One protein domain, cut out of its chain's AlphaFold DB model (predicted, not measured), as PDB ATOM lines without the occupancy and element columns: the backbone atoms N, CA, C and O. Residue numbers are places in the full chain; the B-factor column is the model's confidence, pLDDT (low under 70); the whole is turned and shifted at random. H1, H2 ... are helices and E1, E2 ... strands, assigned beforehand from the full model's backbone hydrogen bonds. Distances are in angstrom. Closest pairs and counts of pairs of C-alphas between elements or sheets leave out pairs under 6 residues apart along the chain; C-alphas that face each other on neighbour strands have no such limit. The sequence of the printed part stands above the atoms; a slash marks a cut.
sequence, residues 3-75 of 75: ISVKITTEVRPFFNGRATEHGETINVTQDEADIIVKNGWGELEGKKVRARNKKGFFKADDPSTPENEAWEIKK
ATOM      1  N   ILE A   3     303.278 239.966 128.419       73.38
ATOM      2  CA  ILE A   3     304.560 240.657 128.537       73.38
ATOM      3  C   ILE A   3     305.352 240.024 129.671       73.38
ATOM      4  O   ILE A   3     304.801 239.710 130.724       73.38
ATOM      5  N   SER A   4     306.646 239.836 129.442       78.00
ATOM      6  CA  SER A   4     307.573 239.345 130.452       78.00
ATOM      7  C   SER A   4     308.092 240.522 131.274       78.00
ATOM      8  O   SER A   4     308.579 241.509 130.723       78.00
ATOM      9  N   VAL A   5     307.959 240.436 132.593       79.38
ATOM     10  CA  VAL A   5     308.436 241.445 133.542       79.38
ATOM     11  C   VAL A   5     309.329 240.751 134.546       79.38
ATOM     12  O   VAL A   5     308.929 239.757 135.150       79.38
ATOM     13  N   LYS A   6     310.539 241.271 134.717       84.19
ATOM     14  CA  LYS A   6     311.477 240.801 135.723       84.19
ATOM     15  C   LYS A   6     311.241 241.577 137.009       84.19
ATOM     16  O   LYS A   6     311.400 242.796 137.045       84.19
ATOM     17  N   ILE A   7     310.868 240.875 138.069       84.81
ATOM     18  CA  ILE A   7     310.687 241.477 139.386       84.81
ATOM     19  C   ILE A   7     312.064 241.828 139.942       84.81
ATOM     20  O   ILE A   7     312.904 240.959 140.145       84.81
ATOM     21  N   THR A   8     312.318 243.112 140.163       82.06
ATOM     22  CA  THR A   8     313.582 243.621 140.720       82.06
ATOM     23  C   THR A   8     313.383 244.232 142.102       82.06
ATOM     24  O   THR A   8     314.344 244.650 142.738       82.06
ATOM     25  N   THR A   9     312.150 244.254 142.610       79.06
ATOM     26  CA  THR A   9     311.868 244.734 143.962       79.06
ATOM     27  C   THR A   9     312.191 243.695 145.031       79.06
ATOM     28  O   THR A   9     312.179 242.488 144.786       79.06
ATOM     29  N   GLU A  10     312.477 244.173 146.239       71.38
ATOM     30  CA  GLU A  10     312.601 243.339 147.442       71.38
ATOM     31  C   GLU A  10     311.236 243.053 148.084       71.38
ATOM     32  O   GLU A  10     311.062 242.051 148.781       71.38
ATOM     33  N   VAL A  11     310.237 243.904 147.815       67.62
ATOM     34  CA  VAL A  11     308.869 243.767 148.326       67.62
ATOM     35  C   VAL A  11     308.126 242.770 147.445       67.62
ATOM     36  O   VAL A  11     307.358 243.176 146.588       67.62
ATOM     37  N   ARG A  12     308.415 241.475 147.619       73.25
ATOM     38  CA  ARG A  12     307.871 240.321 146.868       73.25
ATOM     39  C   ARG A  12     306.356 240.437 146.621       73.25
ATOM     40  O   ARG A  12     305.580 240.028 147.492       73.25
ATOM     41  N   PRO A  13     305.900 240.977 145.475       72.31
ATOM     42  CA  PRO A  13     304.479 241.199 145.287       72.31
ATOM     43  C   PRO A  13     303.786 239.867 144.975       72.31
ATOM     44  O   PRO A  13     304.393 238.922 144.464       72.31
ATOM     45  N   PHE A  14     302.506 239.758 145.322       76.00
ATOM     46  CA  PHE A  14     301.725 238.559 145.025       76.00
ATOM     47  C   PHE A  14     301.185 238.625 143.596       76.00
ATOM     48  O   PHE A  14     300.365 239.484 143.283       76.00
ATOM     49  N   PHE A  15     301.590 237.675 142.755       73.44
ATOM     50  CA  PHE A  15     301.085 237.508 141.393       73.44
ATOM     51  C   PHE A  15     300.588 236.075 141.187       73.44
ATOM     52  O   PHE A  15     301.238 235.115 141.594       73.44
ATOM     53  N   ASN A  16     299.419 235.908 140.553       67.44
ATOM     54  CA  ASN A  16     298.786 234.601 140.307       67.44
ATOM     55  C   ASN A  16     298.683 233.698 141.556       67.44
ATOM     56  O   ASN A  16     298.908 232.492 141.488       67.44
ATOM     57  N   GLY A  17     298.363 234.284 142.715       75.25
ATOM     58  CA  GLY A  17     298.182 233.538 143.966       75.25
ATOM     59  C   GLY A  17     299.477 233.068 144.639       75.25
ATOM     60  O   GLY A  17     299.403 232.338 145.625       75.25
ATOM     61  N   ARG A  18     300.651 233.497 144.158       80.12
ATOM     62  CA  ARG A  18     301.954 233.234 144.792       80.12
ATOM     63  C   ARG A  18     302.757 234.523 144.974       80.12
ATOM     64  O   ARG A  18     302.643 235.441 144.167       80.12
ATOM     65  N   ALA A  19     303.576 234.587 146.020       78.38
ATOM     66  CA  ALA A  19     304.571 235.647 146.159       78.38
ATOM     67  C   ALA A  19     305.678 235.422 145.122       78.38
ATOM     68  O   ALA A  19     306.201 234.311 145.035       78.38
ATOM     69  N   THR A  20     306.020 236.441 144.339       79.00
ATOM     70  CA  THR A  20     307.122 236.340 143.374       79.00
ATOM     71  C   THR A  20     308.465 236.534 144.049       79.00
ATOM     72  O   THR A  20     308.589 237.330 144.985       79.00
ATOM     73  N   GLU A  21     309.488 235.854 143.548       78.38
ATOM     74  CA  GLU A  21     310.846 236.013 144.051       78.38
ATOM     75  C   GLU A  21     311.580 237.182 143.384       78.38
ATOM     76  O   GLU A  21     311.276 237.603 142.266       78.38
ATOM     77  N   HIS A  22     312.569 237.732 144.091       77.25
ATOM     78  CA  HIS A  22     313.440 238.755 143.524       77.25
ATOM     79  C   HIS A  22     314.246 238.152 142.367       77.25
ATOM     80  O   HIS A  22     314.926 237.141 142.529       77.25
ATOM     81  N   GLY A  23     314.175 238.783 141.199       77.31
ATOM     82  CA  GLY A  23     314.774 238.310 139.958       77.31
ATOM     83  C   GLY A  23     313.904 237.338 139.160       77.31
ATOM     84  O   GLY A  23     314.338 236.921 138.086       77.31
ATOM     85  N   GLU A  24     312.705 236.989 139.637       81.56
ATOM     86  CA  GLU A  24     311.775 236.124 138.912       81.56
ATOM     87  C   GLU A  24     311.147 236.865 137.723       81.56
ATOM     88  O   GLU A  24     310.673 237.998 137.850       81.56
ATOM     89  N   THR A  25     311.115 236.208 136.564       82.19
ATOM     90  CA  THR A  25     310.417 236.713 135.380       82.19
ATOM     91  C   THR A  25     308.996 236.170 135.362       82.19
ATOM     92  O   THR A  25     308.780 234.963 135.236       82.19
ATOM     93  N   ILE A  26     308.015 237.065 135.449       82.38
ATOM     94  CA  ILE A  26     306.597 236.727 135.345       82.38
ATOM     95  C   ILE A  26     306.027 237.179 134.007       82.38
ATOM     96  O   ILE A  26     306.377 238.234 133.482       82.38
ATOM     97  N   ASN A  27     305.115 236.378 133.461       80.75
ATOM     98  CA  ASN A  27     304.318 236.769 132.307       80.75
ATOM     99  C   ASN A  27     302.996 237.361 132.788       80.75
ATOM    100  O   ASN A  27     302.169 236.656 133.363       80.75
ATOM    101  N   VAL A  28     302.803 238.644 132.513       80.69
ATOM    102  CA  VAL A  28     301.629 239.425 132.910       80.69
ATOM    103  C   VAL A  28     301.021 240.123 131.699       80.69
ATOM    104  O   VAL A  28     301.571 240.096 130.596       80.69
ATOM    105  N   THR A  29     299.848 240.717 131.866       79.75
ATOM    106  CA  THR A  29     299.231 241.541 130.819       79.75
ATOM    107  C   THR A  29     299.907 242.915 130.699       79.75
ATOM    108  O   THR A  29     300.751 243.276 131.516       79.75
ATOM    109  N   GLN A  30     299.570 243.688 129.660       72.38
ATOM    110  CA  GLN A  30     300.153 245.020 129.441       72.38
ATOM    111  C   GLN A  30     299.821 246.005 130.559       72.38
ATOM    112  O   GLN A  30     300.720 246.692 131.032       72.38
ATOM    113  N   ASP A  31     298.570 246.028 131.014       74.75
ATOM    114  CA  ASP A  31     298.148 246.862 132.139       74.75
ATOM    115  C   ASP A  31     298.877 246.492 133.433       74.75
ATOM    116  O   ASP A  31     299.395 247.363 134.125       74.75
ATOM    117  N   GLU A  32     298.993 245.198 133.744       77.81
ATOM    118  CA  GLU A  32     299.729 244.741 134.927       77.81
ATOM    119  C   GLU A  32     301.218 245.071 134.841       77.81
ATOM    120  O   GLU A  32     301.812 245.511 135.822       77.81
ATOM    121  N   ALA A  33     301.821 244.903 133.664       76.88
ATOM    122  CA  ALA A  33     303.207 245.267 133.430       76.88
ATOM    123  C   ALA A  33     303.448 246.766 133.663       76.88
ATOM    124  O   ALA A  33     304.435 247.137 134.297       76.88
ATOM    125  N   ASP A  34     302.535 247.625 133.205       77.56
ATOM    126  CA  ASP A  34     302.629 249.068 133.419       77.56
ATOM    127  C   ASP A  34     302.472 249.421 134.905       77.56
ATOM    128  O   ASP A  34     303.254 250.204 135.436       77.56
ATOM    129  N   ILE A  35     301.552 248.758 135.617       80.56
ATOM    130  CA  ILE A  35     301.396 248.892 137.073       80.56
ATOM    131  C   ILE A  35     302.683 248.482 137.802       80.56
ATOM    132  O   ILE A  35     303.122 249.198 138.702       80.56
ATOM    133  N   ILE A  36     303.310 247.366 137.425       80.62
ATOM    134  CA  ILE A  36     304.548 246.873 138.050       80.62
ATOM    135  C   ILE A  36     305.683 247.880 137.871       80.62
ATOM    136  O   ILE A  36     306.340 248.247 138.844       80.62
ATOM    137  N   VAL A  37     305.885 248.363 136.645       80.12
ATOM    138  CA  VAL A  37     306.940 249.336 136.333       80.12
ATOM    139  C   VAL A  37     306.669 250.670 137.019       80.12
ATOM    140  O   VAL A  37     307.569 251.250 137.622       80.12
ATOM    141  N   LYS A  38     305.422 251.150 136.978       80.00
ATOM    142  CA  LYS A  38     305.013 252.426 137.576       80.00
ATOM    143  C   LYS A  38     305.166 252.438 139.095       80.00
ATOM    144  O   LYS A  38     305.516 253.471 139.655       80.00
ATOM    145  N   ASN A  39     304.931 251.304 139.753       81.12
ATOM    146  CA  ASN A  39     305.158 251.148 141.191       81.12
ATOM    147  C   ASN A  39     306.616 250.804 141.546       81.12
ATOM    148  O   ASN A  39     306.937 250.686 142.727       81.12
ATOM    149  N   GLY A  40     307.503 250.633 140.558       79.94
ATOM    150  CA  GLY A  40     308.900 250.257 140.787       79.94
ATOM    151  C   GLY A  40     309.071 248.830 141.318       79.94
ATOM    152  O   GLY A  40     310.036 248.534 142.019       79.94
ATOM    153  N   TRP A  41     308.120 247.940 141.030       82.69
ATOM    154  CA  TRP A  41     308.150 246.544 141.474       82.69
ATOM    155  C   TRP A  41     309.001 245.644 140.567       82.69
ATOM    156  O   TRP A  41     309.450 244.573 140.973       82.69
ATOM    157  N   GLY A  42     309.250 246.073 139.337       81.94
ATOM    158  CA  GLY A  42     310.022 245.310 138.372       81.94
ATOM    159  C   GLY A  42     310.270 246.085 137.093       81.94
ATOM    160  O   GLY A  42     309.697 247.150 136.862       81.94
ATOM    161  N   GLU A  43     311.122 245.519 136.252       77.62
ATOM    162  CA  GLU A  43     311.472 246.063 134.949       77.62
ATOM    163  C   GLU A  43     310.941 245.159 133.840       77.62
ATOM    164  O   GLU A  43     310.934 243.931 133.953       77.62
ATOM    165  N   LEU A  44     310.488 245.763 132.742       75.56
ATOM    166  CA  LEU A  44     310.037 245.019 131.567       75.56
ATOM    167  C   LEU A  44     311.204 244.216 130.996       75.56
ATOM    168  O   LEU A  44     312.205 244.787 130.559       75.56
ATOM    169  N   GLU A  45     311.051 242.896 130.927       69.75
ATOM    170  CA  GLU A  45     311.989 242.022 130.229       69.75
ATOM    171  C   GLU A  45     311.619 241.995 128.737       69.75
ATOM    172  O   GLU A  45     311.121 241.020 128.178       69.75
ATOM    173  N   GLY A  46     311.771 243.156 128.105       60.16
ATOM    174  CA  GLY A  46     311.446 243.392 126.705       60.16
ATOM    175  C   GLY A  46     311.627 244.865 126.367       60.16
ATOM    176  O   GLY A  46     311.255 245.751 127.137       60.16
ATOM    177  N   LYS A  47     312.219 245.163 125.208       53.94
ATOM    178  CA  LYS A  47     312.395 246.561 124.795       53.94
ATOM    179  C   LYS A  47     311.031 247.133 124.413       53.94
ATOM    180  O   LYS A  47     310.373 246.590 123.522       53.94
ATOM    181  N   LYS A  48     310.642 248.260 125.029       60.09
ATOM    182  CA  LYS A  48     309.606 249.147 124.474       60.09
ATOM    183  C   LYS A  48     310.073 249.555 123.077       60.09
ATOM    184  O   LYS A  48     310.998 250.349 122.919       60.09
ATOM    185  N   VAL A  49     309.475 248.960 122.057       57.66
ATOM    186  CA  VAL A  49     309.676 249.318 120.657       57.66
ATOM    187  C   VAL A  49     308.472 250.123 120.197       57.66
ATOM    188  O   VAL A  49     307.346 249.874 120.612       57.66
ATOM    189  N   ARG A  50     308.692 251.118 119.337       61.69
ATOM    190  CA  ARG A  50     307.583 251.884 118.758       61.69
ATOM    191  C   ARG A  50     306.675 250.933 117.970       61.69
ATOM    192  O   ARG A  50     307.153 250.247 117.061       61.69
ATOM    193  N   ALA A  51     305.394 250.910 118.325       66.38
ATOM    194  CA  ALA A  51     304.383 250.082 117.687       66.38
ATOM    195  C   ALA A  51     304.229 250.479 116.216       66.38
ATOM    196  O   ALA A  51     304.264 251.671 115.894       66.38
ATOM    197  N   ARG A  52     304.044 249.510 115.312       71.94
ATOM    198  CA  ARG A  52     303.821 249.788 113.878       71.94
ATOM    199  C   ARG A  52     302.386 249.460 113.472       71.94
ATOM    200  O   ARG A  52     301.789 248.502 113.950       71.94
ATOM    201  N   ASN A  53     301.806 250.256 112.578       73.25
ATOM    202  CA  ASN A  53     300.511 249.962 111.971       73.25
ATOM    203  C   ASN A  53     300.660 248.949 110.814       73.25
ATOM    204  O   ASN A  53     301.767 248.641 110.371       73.25
ATOM    205  N   LYS A  54     299.537 248.448 110.273       69.44
ATOM    206  CA  LYS A  54     299.523 247.485 109.145       69.44
ATOM    207  C   LYS A  54     300.195 248.005 107.864       69.44
ATOM    208  O   LYS A  54     300.477 247.221 106.966       69.44
ATOM    209  N   LYS A  55     300.431 249.316 107.772       72.06
ATOM    210  CA  LYS A  55     301.109 249.986 106.657       72.06
ATOM    211  C   LYS A  55     302.611 250.193 106.919       72.06
ATOM    212  O   LYS A  55     303.299 250.740 106.069       72.06
ATOM    213  N   GLY A  56     303.121 249.761 108.077       66.62
ATOM    214  CA  GLY A  56     304.532 249.863 108.456       66.62
ATOM    215  C   GLY A  56     304.944 251.190 109.104       66.62
ATOM    216  O   GLY A  56     306.108 251.317 109.480       66.62
ATOM    217  N   PHE A  57     304.025 252.143 109.279       73.38
ATOM    218  CA  PHE A  57     304.295 253.417 109.960       73.38
ATOM    219  C   PHE A  57     304.233 253.249 111.473       73.38
ATOM    220  O   PHE A  57     303.498 252.391 111.970       73.38
ATOM    221  N   PHE A  58     304.970 254.069 112.220       72.38
ATOM    222  CA  PHE A  58     304.858 254.058 113.671       72.38
ATOM    223  C   PHE A  58     303.498 254.614 114.082       72.38
ATOM    224  O   PHE A  58     303.102 255.685 113.635       72.38
ATOM    225  N   LYS A  59     302.792 253.905 114.965       67.44
ATOM    226  CA  LYS A  59     301.525 254.399 115.516       67.44
ATOM    227  C   LYS A  59     301.723 255.721 116.273       67.44
ATOM    228  O   LYS A  59     300.866 256.583 116.216       67.44
ATOM    229  N   ALA A  60     302.901 255.918 116.867       63.66
ATOM    230  CA  ALA A  60     303.303 257.169 117.515       63.66
ATOM    231  C   ALA A  60     303.338 258.406 116.589       63.66
ATOM    232  O   ALA A  60     303.352 259.518 117.100       63.66
ATOM    233  N   ASP A  61     303.418 258.238 115.260       64.94
ATOM    234  CA  ASP A  61     303.404 259.374 114.319       64.94
ATOM    235  C   ASP A  61     301.972 259.838 113.980       64.94
ATOM    236  O   ASP A  61     301.799 260.871 113.337       64.94
ATOM    237  N   ASP A  62     300.942 259.094 114.400       64.06
ATOM    238  CA  ASP A  62     299.550 259.504 114.238       64.06
ATOM    239  C   ASP A  62     299.098 260.272 115.494       64.06
ATOM    240  O   ASP A  62     299.077 259.683 116.580       64.06
ATOM    241  N   PRO A  63     298.716 261.559 115.379       66.19
ATOM    242  CA  PRO A  63     298.298 262.378 116.520       66.19
ATOM    243  C   PRO A  63     297.021 261.863 117.200       66.19
ATOM    244  O   PRO A  63     296.675 262.329 118.282       66.19
ATOM    245  N   SER A  64     296.325 260.904 116.581       75.12
ATOM    246  CA  SER A  64     295.135 260.250 117.129       75.12
ATOM    247  C   SER A  64     295.463 258.994 117.941       75.12
ATOM    248  O   SER A  64     294.560 258.428 118.555       75.12
ATOM    249  N   THR A  65     296.716 258.520 117.932       64.06
ATOM    250  CA  THR A  65     297.100 257.321 118.687       64.06
ATOM    251  C   THR A  65     297.407 257.706 120.135       64.06
ATOM    252  O   THR A  65     298.361 258.451 120.372       64.06
ATOM    253  N   PRO A  66     296.659 257.184 121.121       65.75
ATOM    254  CA  PRO A  66     296.987 257.389 122.523       65.75
ATOM    255  C   PRO A  66     298.354 256.778 122.859       65.75
ATOM    256  O   PRO A  66     298.752 255.739 122.329       65.75
ATOM    257  N   GLU A  67     299.088 257.426 123.765       62.25
ATOM    258  CA  GLU A  67     300.479 257.073 124.077       62.25
ATOM    259  C   GLU A  67     300.640 255.613 124.546       62.25
ATOM    260  O   GLU A  67     301.681 255.009 124.306       62.25
ATOM    261  N   ASN A  68     299.604 254.989 125.121       62.56
ATOM    262  CA  ASN A  68     299.646 253.578 125.529       62.56
ATOM    263  C   ASN A  68     299.677 252.584 124.344       62.56
ATOM    264  O   ASN A  68     300.211 251.486 124.490       62.56
ATOM    265  N   GLU A  69     299.153 252.957 123.174       59.69
ATOM    266  CA  GLU A  69     299.134 252.136 121.952       59.69
ATOM    267  C   GLU A  69     300.332 252.409 121.029       59.69
ATOM    268  O   GLU A  69     300.567 251.678 120.060       59.69
ATOM    269  N   ALA A  70     301.100 253.459 121.327       59.66
ATOM    270  CA  ALA A  70     302.267 253.885 120.563       59.66
ATOM    271  C   ALA A  70     303.496 252.980 120.762       59.66
ATOM    272  O   ALA A  70     304.445 253.033 119.969       59.66
ATOM    273  N   TRP A  71     303.479 252.123 121.785       61.91
ATOM    274  CA  TRP A  71     304.595 251.265 122.169       61.91
ATOM    275  C   TRP A  71     304.145 249.807 122.256       61.91
ATOM    276  O   TRP A  71     303.157 249.480 122.903       61.91
ATOM    277  N   GLU A  72     304.900 248.924 121.615       64.25
ATOM    278  CA  GLU A  72     304.780 247.475 121.741       64.25
ATOM    279  C   GLU A  72     306.011 246.953 122.479       64.25
ATOM    280  O   GLU A  72     307.113 247.485 122.345       64.25
ATOM    281  N   ILE A  73     305.853 245.901 123.270       61.66
ATOM    282  CA  ILE A  73     306.989 245.259 123.930       61.66
ATOM    283  C   ILE A  73     307.398 244.081 123.055       61.66
ATOM    284  O   ILE A  73     306.644 243.119 122.909       61.66
ATOM    285  N   LYS A  74     308.577 244.177 122.430       48.69
ATOM    286  CA  LYS A  74     309.161 243.057 121.686       48.69
ATOM    287  C   LYS A  74     310.055 242.238 122.611       48.69
ATOM    288  O   LYS A  74     310.929 242.800 123.274       48.69
ATOM    289  N   LYS A  75     309.807 240.929 122.599       46.78
ATOM    290  CA  LYS A  75     310.672 239.886 123.152       46.78
ATOM    291  C   LYS A  75     311.886 239.666 122.250       46.78
ATOM    292  O   LYS A  75     311.714 239.802 121.014       46.78
TER     293      LYS A  75
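Overview. This is residues 3 to 75 of the 75 residues of an uncharacterized protein of Gammaproteobacteria bacterium (UniProt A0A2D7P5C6). A small three-stranded sheet with one helix over one face makes one lobe, and a two-stranded hairpin, E4 and E5, makes a second, running on from edge strand E3. Long loops, residues 8 to 24 and 51 to 70, reach out at the two ends. The 73 printed residues hold E1, E2, H1, E3, E4 and E5 in chain order, with under half of the residues in named elements; the class is mixed. The sheets, E2 - E1 - E3 and E4 - E5, are antiparallel. The whole is loose, radius of gyration of the C-alphas 14.2 A, spanning 42 by 20 by 18 A.

Arrangement. E1, residues 3 to 7, forms a hairpin with E2, residues 25 to 29; N 5 and O 26 are 2.9 A apart, within hydrogen-bond range. Outside the named strands, residues 14 to 15 pair antiparallel with 18 to 19. H1, residues 30 to 38, is on the sheet at a height of 6.8 A, with every O i to N i+4 pair within hydrogen-bond range. It lies over E1 and, only just, with 3 C-alphas, over E3, residues 42 to 44; the closest C-alphas of H1 and E3, Ile 36 and Gly 42, are 5.7 A apart. E2, H1 and E3 make a split strand-helix-strand unit, E1 between its strands, with a right-handed crossover. Inner strand E1 is also antiparallel to E3, N 6 to O 43 being 2.8 A. E3 runs on into E4, residues 47 to 50, at 47 degrees. E4 and E5, residues 71 to 74, form a hairpin, N 49 to O 72 being 2.8 A. H1 is apart from both.

Along the chain. E1 begins at C-alpha 3 (304.560, 240.657, 128.537) and measures 12.5 A; E2 measures 13.0 A and H1 12.0 A. E5 ends at C-alpha 74 (309.161, 243.057, 121.686).

Size, cuts and confidence. The C-alphas farthest apart, Glu 10 and Lys 55, are 42.9 A apart. The printed part has no cut; the E1 to E2 and E4 to E5 links are long. Mean pLDDT of the printed part is 72.1, with 27 residues under 70, among them 45 to 51 and 65 to 75.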